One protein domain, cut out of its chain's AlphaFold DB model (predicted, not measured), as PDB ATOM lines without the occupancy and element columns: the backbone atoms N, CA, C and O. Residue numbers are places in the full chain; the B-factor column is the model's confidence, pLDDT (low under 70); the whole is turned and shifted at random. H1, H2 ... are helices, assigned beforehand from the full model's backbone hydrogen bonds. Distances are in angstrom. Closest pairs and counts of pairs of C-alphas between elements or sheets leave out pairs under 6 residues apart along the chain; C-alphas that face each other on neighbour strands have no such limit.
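What this domain is: This is residues 373 to 451 of the 656 residues of an uncharacterized protein of Absidia glauca (UniProt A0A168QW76). Little regular structure is seen here: an elongated body of winding loops, with two six-residue helices, H1 and then H2, set between a looped first stretch, residues 373 to 407, and a looped last one, residues 437 to 451. The printed part has 79 residues, with 12 in these helices and no named strand; the class is all helix. It is compact, with a radius of gyration of the C-alphas of 12.8 A, and spans 40 by 25 by 18 A.

Where its parts are: H1, residues 408 to 413, begins at C-alpha 408 (104.452, 109.218, 154.515) and is 8.2 A long. H2, residues 431 to 436, is 8.5 A long and ends at C-alpha 436 (114.153, 116.136, 147.805).

How they stand to each other: H1 and H2 only just touch, with 3 pairs of C-alphas within 8 A. Their closest C-alphas, those of Arg 408 and Pro 431, are 6.2 A apart. They form a helical hairpin, running opposite ways at a steep tilt of 45 degrees. In H1 and H2, every O i to N i+4 pair is within hydrogen-bond range.

The domain as a whole: The two C-alphas farthest apart, those of Glu 391 and Pro 442, are 40.4 A apart. The printed part has no cut. The link from H1 to H2, 17 residues, is long. Mean pLDDT of the printed part is 89.3; residues 450 to 451 are under 70.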
ATOM      1  N   THR A 373     100.195 105.543 171.538       91.81
ATOM      2  CA  THR A 373     100.085 104.257 170.840       91.81
ATOM      3  C   THR A 373     101.134 104.185 169.730       91.81
ATOM      4  O   THR A 373     101.429 105.203 169.099       91.81
ATOM      5  N   PRO A 374     101.665 103.001 169.380       90.94
ATOM      6  CA  PRO A 374     102.686 102.878 168.331       90.94
ATOM      7  C   PRO A 374     102.212 103.319 166.932       90.94
ATOM      8  O   PRO A 374     103.023 103.473 166.017       90.94
ATOM      9  N   HIS A 375     100.907 103.550 166.764       93.50
ATOM     10  CA  HIS A 375     100.303 104.126 165.568       93.50
ATOM     11  C   HIS A 375     100.367 105.662 165.531       93.50
ATOM     12  O   HIS A 375     100.517 106.216 164.443       93.50
ATOM     13  N   ASN A 376     100.272 106.347 166.681       94.38
ATOM     14  CA  ASN A 376     100.249 107.816 166.778       94.38
ATOM     15  C   ASN A 376     101.551 108.435 167.341       94.38
ATOM     16  O   ASN A 376     101.806 109.616 167.110       94.38
ATOM     17  N   THR A 377     102.416 107.657 168.004       93.81
ATOM     18  CA  THR A 377     103.723 108.122 168.508       93.81
ATOM     19  C   THR A 377     104.837 108.043 167.453       93.81
ATOM     20  O   THR A 377     104.923 107.047 166.725       93.81
ATOM     21  N   PRO A 378     105.755 109.031 167.397       93.81
ATOM     22  CA  PRO A 378     106.996 108.915 166.636       93.81
ATOM     23  C   PRO A 378     107.970 107.931 167.303       93.81
ATOM     24  O   PRO A 378     107.913 107.703 168.512       93.81
ATOM     25  N   HIS A 379     108.894 107.360 166.524       93.88
ATOM     26  CA  HIS A 379     109.873 106.408 167.057       93.88
ATOM     27  C   HIS A 379     110.899 107.084 167.975       93.88
ATOM     28  O   HIS A 379     111.369 108.195 167.707       93.88
ATOM     29  N   CYS A 380     111.318 106.375 169.023       92.69
ATOM     30  CA  CYS A 380     112.297 106.876 169.979       92.69
ATOM     31  C   CYS A 380     113.677 107.068 169.332       92.69
ATOM     32  O   CYS A 380     114.404 106.116 169.042       92.69
ATOM     33  N   ARG A 381     114.087 108.331 169.156       91.12
ATOM     34  CA  ARG A 381     115.406 108.706 168.614       91.12
ATOM     35  C   ARG A 381     116.573 108.138 169.432       91.12
ATOM     36  O   ARG A 381     117.657 107.943 168.888       91.12
ATOM     37  N   HIS A 382     116.361 107.879 170.720       92.31
ATOM     38  CA  HIS A 382     117.355 107.290 171.615       92.31
ATOM     39  C   HIS A 382     117.448 105.769 171.419       92.31
ATOM     40  O   HIS A 382     118.551 105.236 171.312       92.31
ATOM     41  N   PHE A 383     116.316 105.085 171.231       93.25
ATOM     42  CA  PHE A 383     116.259 103.658 170.902       93.25
ATOM     43  C   PHE A 383     116.895 103.336 169.541       93.25
ATOM     44  O   PHE A 383     117.736 102.443 169.458       93.25
ATOM     45  N   GLN A 384     116.620 104.138 168.497       91.38
ATOM     46  CA  GLN A 384     117.280 104.012 167.178       91.38
ATOM     47  C   GLN A 384     118.809 104.227 167.227       91.38
ATOM     48  O   GLN A 384     119.511 104.006 166.243       91.38
ATOM     49  N   ARG A 385     119.341 104.700 168.361       90.69
ATOM     50  CA  ARG A 385     120.773 104.915 168.611       90.69
ATOM     51  C   ARG A 385     121.361 103.945 169.640       90.69
ATOM     52  O   ARG A 385     122.551 104.065 169.926       90.69
ATOM     53  N   ILE A 386     120.548 103.027 170.174       90.38
ATOM     54  CA  ILE A 386     120.876 102.119 171.285       90.38
ATOM     55  C   ILE A 386     121.374 102.915 172.512       90.38
ATOM     56  O   ILE A 386     122.461 102.695 173.035       90.38
ATOM     57  N   LYS A 387     120.596 103.942 172.890       93.88
ATOM     58  CA  LYS A 387     120.867 104.894 173.988       93.88
ATOM     59  C   LYS A 387     119.592 105.344 174.726       93.88
ATOM     60  O   LYS A 387     119.519 106.489 175.172       93.88
ATOM     61  N   CYS A 388     118.561 104.503 174.776       94.19
ATOM     62  CA  CYS A 388     117.425 104.716 175.676       94.19
ATOM     63  C   CYS A 388     117.578 103.774 176.872       94.19
ATOM     64  O   CYS A 388     117.992 102.636 176.681       94.19
ATOM     65  N   THR A 389     117.287 104.290 178.061       93.12
ATOM     66  CA  THR A 389     117.403 103.626 179.373       93.12
ATOM     67  C   THR A 389     116.084 103.725 180.148       93.12
ATOM     68  O   THR A 389     116.062 103.603 181.365       93.12
ATOM     69  N   ASN A 390     114.997 104.058 179.447       89.88
ATOM     70  CA  ASN A 390     113.664 104.220 180.003       89.88
ATOM     71  C   ASN A 390     112.813 103.096 179.421       89.88
ATOM     72  O   ASN A 390     112.564 103.114 178.213       89.88
ATOM     73  N   GLU A 391     112.367 102.162 180.255       84.88
ATOM     74  CA  GLU A 391     111.492 101.073 179.810       84.88
ATOM     75  C   GLU A 391     110.134 101.634 179.358       84.88
ATOM     76  O   GLU A 391     109.759 101.492 178.192       84.88
ATOM     77  N   ASP A 392     109.486 102.437 180.212       88.31
ATOM     78  CA  ASP A 392     108.263 103.196 179.906       88.31
ATOM     79  C   ASP A 392     108.530 104.444 179.039       88.31
ATOM     80  O   ASP A 392     108.169 105.579 179.371       88.31
ATOM     81  N   CYS A 393     109.207 104.275 177.902       90.25
ATOM     82  CA  CYS A 393     109.438 105.379 176.979       90.25
ATOM     83  C   CYS A 393     108.136 105.761 176.240       90.25
ATOM     84  O   CYS A 393     107.593 104.942 175.496       90.25
ATOM     85  N   PRO A 394     107.668 107.027 176.295       89.19
ATOM     86  CA  PRO A 394     106.460 107.458 175.579       89.19
ATOM     87  C   PRO A 394     106.656 107.571 174.050       89.19
ATOM     88  O   PRO A 394     105.751 107.990 173.328       89.19
ATOM     89  N   PHE A 395     107.841 107.218 173.542       91.75
ATOM     90  CA  PHE A 395     108.187 107.167 172.124       91.75
ATOM     91  C   PHE A 395     108.400 105.710 171.692       91.75
ATOM     92  O   PHE A 395     109.174 104.989 172.315       91.75
ATOM     93  N   ALA A 396     107.803 105.280 170.579       91.81
ATOM     94  CA  ALA A 396     107.796 103.865 170.201       91.81
ATOM     95  C   ALA A 396     109.206 103.255 170.008       91.81
ATOM     96  O   ALA A 396     110.003 103.731 169.188       91.81
ATOM     97  N   HIS A 397     109.469 102.145 170.704       92.19
ATOM     98  CA  HIS A 397     110.683 101.321 170.622       92.19
ATOM     99  C   HIS A 397     110.657 100.339 169.428       92.19
ATOM    100  O   HIS A 397     110.805  99.131 169.570       92.19
ATOM    101  N   VAL A 398     110.486 100.868 168.210       90.94
ATOM    102  CA  VAL A 398     110.564 100.089 166.956       90.94
ATOM    103  C   VAL A 398     111.961 100.222 166.361       90.94
ATOM    104  O   VAL A 398     112.412 101.342 166.125       90.94
ATOM    105  N   ARG A 399     112.656  99.114 166.073       90.75
ATOM    106  CA  ARG A 399     113.970  99.159 165.407       90.75
ATOM    107  C   ARG A 399     113.787  99.244 163.894       90.75
ATOM    108  O   ARG A 399     113.300  98.310 163.269       90.75
ATOM    109  N   VAL A 400     114.195 100.368 163.310       91.12
ATOM    110  CA  VAL A 400     114.064 100.655 161.873       91.12
ATOM    111  C   VAL A 400     115.458 100.787 161.252       91.12
ATOM    112  O   VAL A 400     116.407 101.182 161.929       91.12
ATOM    113  N   ARG A 401     115.613 100.444 159.964       88.56
ATOM    114  CA  ARG A 401     116.893 100.621 159.253       88.56
ATOM    115  C   ARG A 401     117.332 102.097 159.258       88.56
ATOM    116  O   ARG A 401     116.480 102.966 159.073       88.56
ATOM    117  N   PRO A 402     118.641 102.394 159.373       83.06
ATOM    118  CA  PRO A 402     119.148 103.769 159.331       83.06
ATOM    119  C   PRO A 402     118.796 104.498 158.021       83.06
ATOM    120  O   PRO A 402     118.542 105.701 158.037       83.06
ATOM    121  N   ASP A 403     118.722 103.765 156.911       84.50
ATOM    122  CA  ASP A 403     118.439 104.294 155.566       84.50
ATOM    123  C   ASP A 403     116.943 104.273 155.206       84.50
ATOM    124  O   ASP A 403     116.571 104.551 154.064       84.50
ATOM    125  N   ALA A 404     116.066 103.891 156.143       87.38
ATOM    126  CA  ALA A 404     114.641 103.760 155.865       87.38
ATOM    127  C   ALA A 404     114.010 105.117 155.494       87.38
ATOM    128  O   ALA A 404     114.293 106.137 156.135       87.38
ATOM    129  N   PRO A 405     113.102 105.155 154.501       89.50
ATOM    130  CA  PRO A 405     112.383 106.376 154.162       89.50
ATOM    131  C   PRO A 405     111.481 106.819 155.322       89.50
ATOM    132  O   PRO A 405     110.996 106.004 156.109       89.50
ATOM    133  N   LEU A 406     111.194 108.124 155.400       91.94
ATOM    134  CA  LEU A 406     110.183 108.624 156.335       91.94
ATOM    135  C   LEU A 406     108.800 108.078 155.965       91.94
ATOM    136  O   LEU A 406     108.364 108.193 154.813       91.94
ATOM    137  N   CYS A 407     108.081 107.557 156.958       93.75
ATOM    138  CA  CYS A 407     106.718 107.076 156.777       93.75
ATOM    139  C   CYS A 407     105.803 108.222 156.321       93.75
ATOM    140  O   CYS A 407     105.588 109.192 157.051       93.75
ATOM    141  N   ARG A 408     105.250 108.128 155.104       91.81
ATOM    142  CA  ARG A 408     104.452 109.218 154.515       91.81
ATOM    143  C   ARG A 408     103.114 109.437 155.217       91.81
ATOM    144  O   ARG A 408     102.734 110.592 155.360       91.81
ATOM    145  N   ALA A 409     102.439 108.371 155.657       92.19
ATOM    146  CA  ALA A 409     101.204 108.480 156.439       92.19
ATOM    147  C   ALA A 409     101.489 109.224 157.751       92.19
ATOM    148  O   ALA A 409     101.003 110.334 157.956       92.19
ATOM    149  N   PHE A 410     102.428 108.706 158.548       94.62
ATOM    150  CA  PHE A 410     102.826 109.322 159.812       94.62
ATOM    151  C   PHE A 410     103.295 110.781 159.654       94.62
ATOM    152  O   PHE A 410     102.826 111.671 160.356       94.62
ATOM    153  N   GLY A 411     104.180 111.060 158.692       91.62
ATOM    154  CA  GLY A 411     104.727 112.400 158.468       91.62
ATOM    155  C   GLY A 411     103.726 113.422 157.910       91.62
ATOM    156  O   GLY A 411     103.974 114.623 158.008       91.62
ATOM    157  N   VAL A 412     102.602 112.989 157.323       90.38
ATOM    158  CA  VAL A 412     101.563 113.886 156.775       90.38
ATOM    159  C   VAL A 412     100.345 113.989 157.687       90.38
ATOM    160  O   VAL A 412      99.818 115.090 157.837       90.38
ATOM    161  N   GLU A 413      99.914 112.890 158.295       90.50
ATOM    162  CA  GLU A 413      98.644 112.764 159.023       90.50
ATOM    163  C   GLU A 413      98.850 112.602 160.536       90.50
ATOM    164  O   GLU A 413      97.929 112.863 161.299       90.50
ATOM    165  N   GLY A 414     100.057 112.242 160.989       92.56
ATOM    166  CA  GLY A 414     100.382 112.018 162.405       92.56
ATOM    167  C   GLY A 414      99.924 110.662 162.958       92.56
ATOM    168  O   GLY A 414     100.047 110.420 164.154       92.56
ATOM    169  N   TYR A 415      99.425 109.779 162.091       94.88
ATOM    170  CA  TYR A 415      99.016 108.413 162.405       94.88
ATOM    171  C   TYR A 415      99.554 107.453 161.332       94.88
ATOM    172  O   TYR A 415      99.737 107.842 160.175       94.88
ATOM    173  N   CYS A 416      99.813 106.196 161.689       95.00
ATOM    174  CA  CYS A 416     100.197 105.146 160.750       95.00
ATOM    175  C   CYS A 416      99.423 103.844 161.016       95.00
ATOM    176  O   CYS A 416      99.569 103.266 162.096       95.00
ATOM    177  N   PRO A 417      98.673 103.296 160.040       92.12
ATOM    178  CA  PRO A 417      97.936 102.045 160.234       92.12
ATOM    179  C   PRO A 417      98.852 100.834 160.474       92.12
ATOM    180  O   PRO A 417      98.409  99.857 161.063       92.12
ATOM    181  N   LYS A 418     100.135 100.896 160.079       92.12
ATOM    182  CA  LYS A 418     101.111  99.813 160.302       92.12
ATOM    183  C   LYS A 418     101.603  99.706 161.756       92.12
ATOM    184  O   LYS A 418     102.109  98.653 162.128       92.12
ATOM    185  N   GLY A 419     101.511 100.774 162.558       89.75
ATOM    186  CA  GLY A 419     101.973 100.784 163.955       89.75
ATOM    187  C   GLY A 419     103.410 100.271 164.130       89.75
ATOM    188  O   GLY A 419     104.324 100.733 163.444       89.75
ATOM    189  N   LEU A 420     103.591  99.281 165.013       88.62
ATOM    190  CA  LEU A 420     104.875  98.605 165.264       88.62
ATOM    191  C   LEU A 420     105.454  97.903 164.022       88.62
ATOM    192  O   LEU A 420     106.669  97.853 163.864       88.62
ATOM    193  N   ALA A 421     104.608  97.402 163.115       91.00
ATOM    194  CA  ALA A 421     105.032  96.708 161.895       91.00
ATOM    195  C   ALA A 421     105.508  97.667 160.780       91.00
ATOM    196  O   ALA A 421     105.746  97.256 159.637       91.00
ATOM    197  N   CYS A 422     105.633  98.966 161.068       93.00
ATOM    198  CA  CYS A 422     106.094  99.947 160.099       93.00
ATOM    199  C   CYS A 422     107.613  99.872 159.883       93.00
ATOM    200  O   CYS A 422     108.406 100.303 160.715       93.00
ATOM    201  N   LYS A 423     108.020  99.391 158.702       91.38
ATOM    202  CA  LYS A 423     109.421  99.406 158.237       91.38
ATOM    203  C   LYS A 423     109.912 100.807 157.809       91.38
ATOM    204  O   LYS A 423     111.073 100.950 157.438       91.38
ATOM    205  N   ASP A 424     109.037 101.816 157.848       92.56
ATOM    206  CA  ASP A 424     109.300 103.209 157.466       92.56
ATOM    207  C   ASP A 424     109.429 104.086 158.728       92.56
ATOM    208  O   ASP A 424     108.652 103.939 159.670       92.56
ATOM    209  N   LEU A 425     110.347 105.055 158.758       92.19
ATOM    210  CA  LEU A 425     110.657 105.801 159.983       92.19
ATOM    211  C   LEU A 425     109.524 106.776 160.387       92.19
ATOM    212  O   LEU A 425     109.246 107.745 159.670       92.19
ATOM    213  N   HIS A 426     108.890 106.571 161.550       94.31
ATOM    214  CA  HIS A 426     107.905 107.505 162.121       94.31
ATOM    215  C   HIS A 426     108.575 108.758 162.719       94.31
ATOM    216  O   HIS A 426     109.006 108.760 163.873       94.31
ATOM    217  N   VAL A 427     108.622 109.853 161.949       91.56
ATOM    218  CA  VAL A 427     109.030 111.193 162.416       91.56
ATOM    219  C   VAL A 427     108.086 112.253 161.838       91.56
ATOM    220  O   VAL A 427     107.735 112.201 160.659       91.56
ATOM    221  N   ILE A 428     107.697 113.244 162.647       90.00
ATOM    222  CA  ILE A 428     106.818 114.356 162.240       90.00
ATOM    223  C   ILE A 428     107.632 115.416 161.472       90.00
ATOM    224  O   ILE A 428     107.883 116.515 161.959       90.00
ATOM    225  N   VAL A 429     108.094 115.065 160.271       90.00
ATOM    226  CA  VAL A 429     108.871 115.918 159.352       90.00
ATOM    227  C   VAL A 429     108.268 115.839 157.951       90.00
ATOM    228  O   VAL A 429     107.714 114.819 157.557       90.00
ATOM    229  N   CYS A 430     108.374 116.925 157.180       91.44
ATOM    230  CA  CYS A 430     107.866 116.994 155.811       91.44
ATOM    231  C   CYS A 430     108.548 115.949 154.896       91.44
ATOM    232  O   CYS A 430     109.726 116.120 154.570       91.44
ATOM    233  N   PRO A 431     107.850 114.890 154.428       88.81
ATOM    234  CA  PRO A 431     108.512 113.775 153.748       88.81
ATOM    235  C   PRO A 431     109.002 114.137 152.341       88.81
ATOM    236  O   PRO A 431     110.003 113.597 151.881       88.81
ATOM    237  N   THR A 432     108.350 115.084 151.657       87.56
ATOM    238  CA  THR A 432     108.836 115.601 150.365       87.56
ATOM    239  C   THR A 432     110.109 116.423 150.539       87.56
ATOM    240  O   THR A 432     111.048 116.253 149.766       87.56
ATOM    241  N   PHE A 433     110.180 117.261 151.578       89.69
ATOM    242  CA  PHE A 433     111.378 118.039 151.889       89.69
ATOM    243  C   PHE A 433     112.545 117.148 152.331       89.69
ATOM    244  O   PHE A 433     113.666 117.366 151.884       89.69
ATOM    245  N   ALA A 434     112.290 116.126 153.153       86.19
ATOM    246  CA  ALA A 434     113.322 115.204 153.624       86.19
ATOM    247  C   ALA A 434     113.986 114.412 152.483       86.19
ATOM    248  O   ALA A 434     115.195 114.209 152.512       86.19
ATOM    249  N   VAL A 435     113.213 113.998 151.468       84.00
ATOM    250  CA  VAL A 435     113.725 113.228 150.320       84.00
ATOM    251  C   VAL A 435     114.341 114.121 149.233       84.00
ATOM    252  O   VAL A 435     115.342 113.745 148.635       84.00
ATOM    253  N   LEU A 436     113.760 115.295 148.951       84.50
ATOM    254  CA  LEU A 436     114.153 116.136 147.805       84.50
ATOM    255  C   LEU A 436     114.972 117.384 148.184       84.50
ATOM    256  O   LEU A 436     115.339 118.168 147.308       84.50
ATOM    257  N   GLY A 437     115.164 117.656 149.479       84.81
ATOM    258  CA  GLY A 437     115.720 118.915 149.998       84.81
ATOM    259  C   GLY A 437     114.863 120.160 149.707       84.81
ATOM    260  O   GLY A 437     115.273 121.282 150.007       84.81
ATOM    261  N   LYS A 438     113.693 119.987 149.078       86.50
ATOM    262  CA  LYS A 438     112.800 121.042 148.577       86.50
ATOM    263  C   LYS A 438     111.349 120.587 148.717       86.50
ATOM    264  O   LYS A 438     111.021 119.442 148.424       86.50
ATOM    265  N   CYS A 439     110.464 121.490 149.130       89.88
ATOM    266  CA  CYS A 439     109.024 121.236 149.171       89.88
ATOM    267  C   CYS A 439     108.321 122.072 148.102       89.88
ATOM    268  O   CYS A 439     108.602 123.258 147.963       89.88
ATOM    269  N   THR A 440     107.378 121.471 147.378       88.44
ATOM    270  CA  THR A 440     106.559 122.156 146.362       88.44
ATOM    271  C   THR A 440     105.440 123.017 146.954       88.44
ATOM    272  O   THR A 440     104.812 123.780 146.227       88.44
ATOM    273  N   LYS A 441     105.175 122.907 148.263       86.19
ATOM    274  CA  LYS A 441     104.143 123.681 148.965       86.19
ATOM    275  C   LYS A 441     104.769 124.925 149.619       86.19
ATOM    276  O   LYS A 441     105.477 124.753 150.617       86.19
ATOM    277  N   PRO A 442     104.512 126.156 149.128       83.12
ATOM    278  CA  PRO A 442     104.850 127.363 149.881       83.12
ATOM    279  C   PRO A 442     104.067 127.366 151.204       83.12
ATOM    280  O   PRO A 442     102.922 126.921 151.249       83.12
ATOM    281  N   GLY A 443     104.694 127.810 152.299       84.50
ATOM    282  CA  GLY A 443     104.061 127.802 153.627       84.50
ATOM    283  C   GLY A 443     103.699 126.402 154.153       84.50
ATOM    284  O   GLY A 443     102.657 126.225 154.783       84.50
ATOM    285  N   CYS A 444     104.516 125.378 153.871       88.69
ATOM    286  CA  CYS A 444     104.250 124.018 154.342       88.69
ATOM    287  C   CYS A 444     104.165 123.943 155.881       88.69
ATOM    288  O   CYS A 444     105.125 124.252 156.578       88.69
ATOM    289  N   LYS A 445     103.035 123.452 156.412       84.69
ATOM    290  CA  LYS A 445     102.774 123.278 157.858       84.69
ATOM    291  C   LYS A 445     103.518 122.092 158.508       84.69
ATOM    292  O   LYS A 445     103.088 121.597 159.547       84.69
ATOM    293  N   LEU A 446     104.562 121.555 157.879       86.56
ATOM    294  CA  LEU A 446     105.391 120.468 158.412       86.56
ATOM    295  C   LEU A 446     106.830 120.972 158.544       86.56
ATOM    296  O   LEU A 446     107.292 121.658 157.632       86.56
ATOM    297  N   PRO A 447     107.557 120.639 159.625       86.44
ATOM    298  CA  PRO A 447     108.887 121.187 159.834       86.44
ATOM    299  C   PRO A 447     109.839 120.735 158.720       86.44
ATOM    300  O   PRO A 447     109.932 119.552 158.374       86.44
ATOM    301  N   HIS A 448     110.540 121.712 158.150       88.31
ATOM    302  CA  HIS A 448     111.581 121.531 157.145       88.31
ATOM    303  C   HIS A 448     112.945 121.484 157.840       88.31
ATOM    304  O   HIS A 448     113.662 122.480 157.903       88.31
ATOM    305  N   VAL A 449     113.296 120.323 158.397       80.25
ATOM    306  CA  VAL A 449     114.629 120.101 158.977       80.25
ATOM    307  C   VAL A 449     115.625 119.943 157.832       80.25
ATOM    308  O   VAL A 449     115.635 118.914 157.157       80.25
ATOM    309  N   SER A 450     116.440 120.965 157.574       64.12
ATOM    310  CA  SER A 450     117.493 120.885 156.562       64.12
ATOM    311  C   SER A 450     118.558 119.862 156.980       64.12
ATOM    312  O   SER A 450     119.045 119.908 158.115       64.12
ATOM    313  N   PRO A 451     118.970 118.939 156.088       56.06
ATOM    314  CA  PRO A 451     120.148 118.118 156.324       56.06
ATOM    315  C   PRO A 451     121.372 119.037 156.405       56.06
ATOM    316  O   PRO A 451     121.888 119.492 155.387       56.06
TER     317      PRO A 451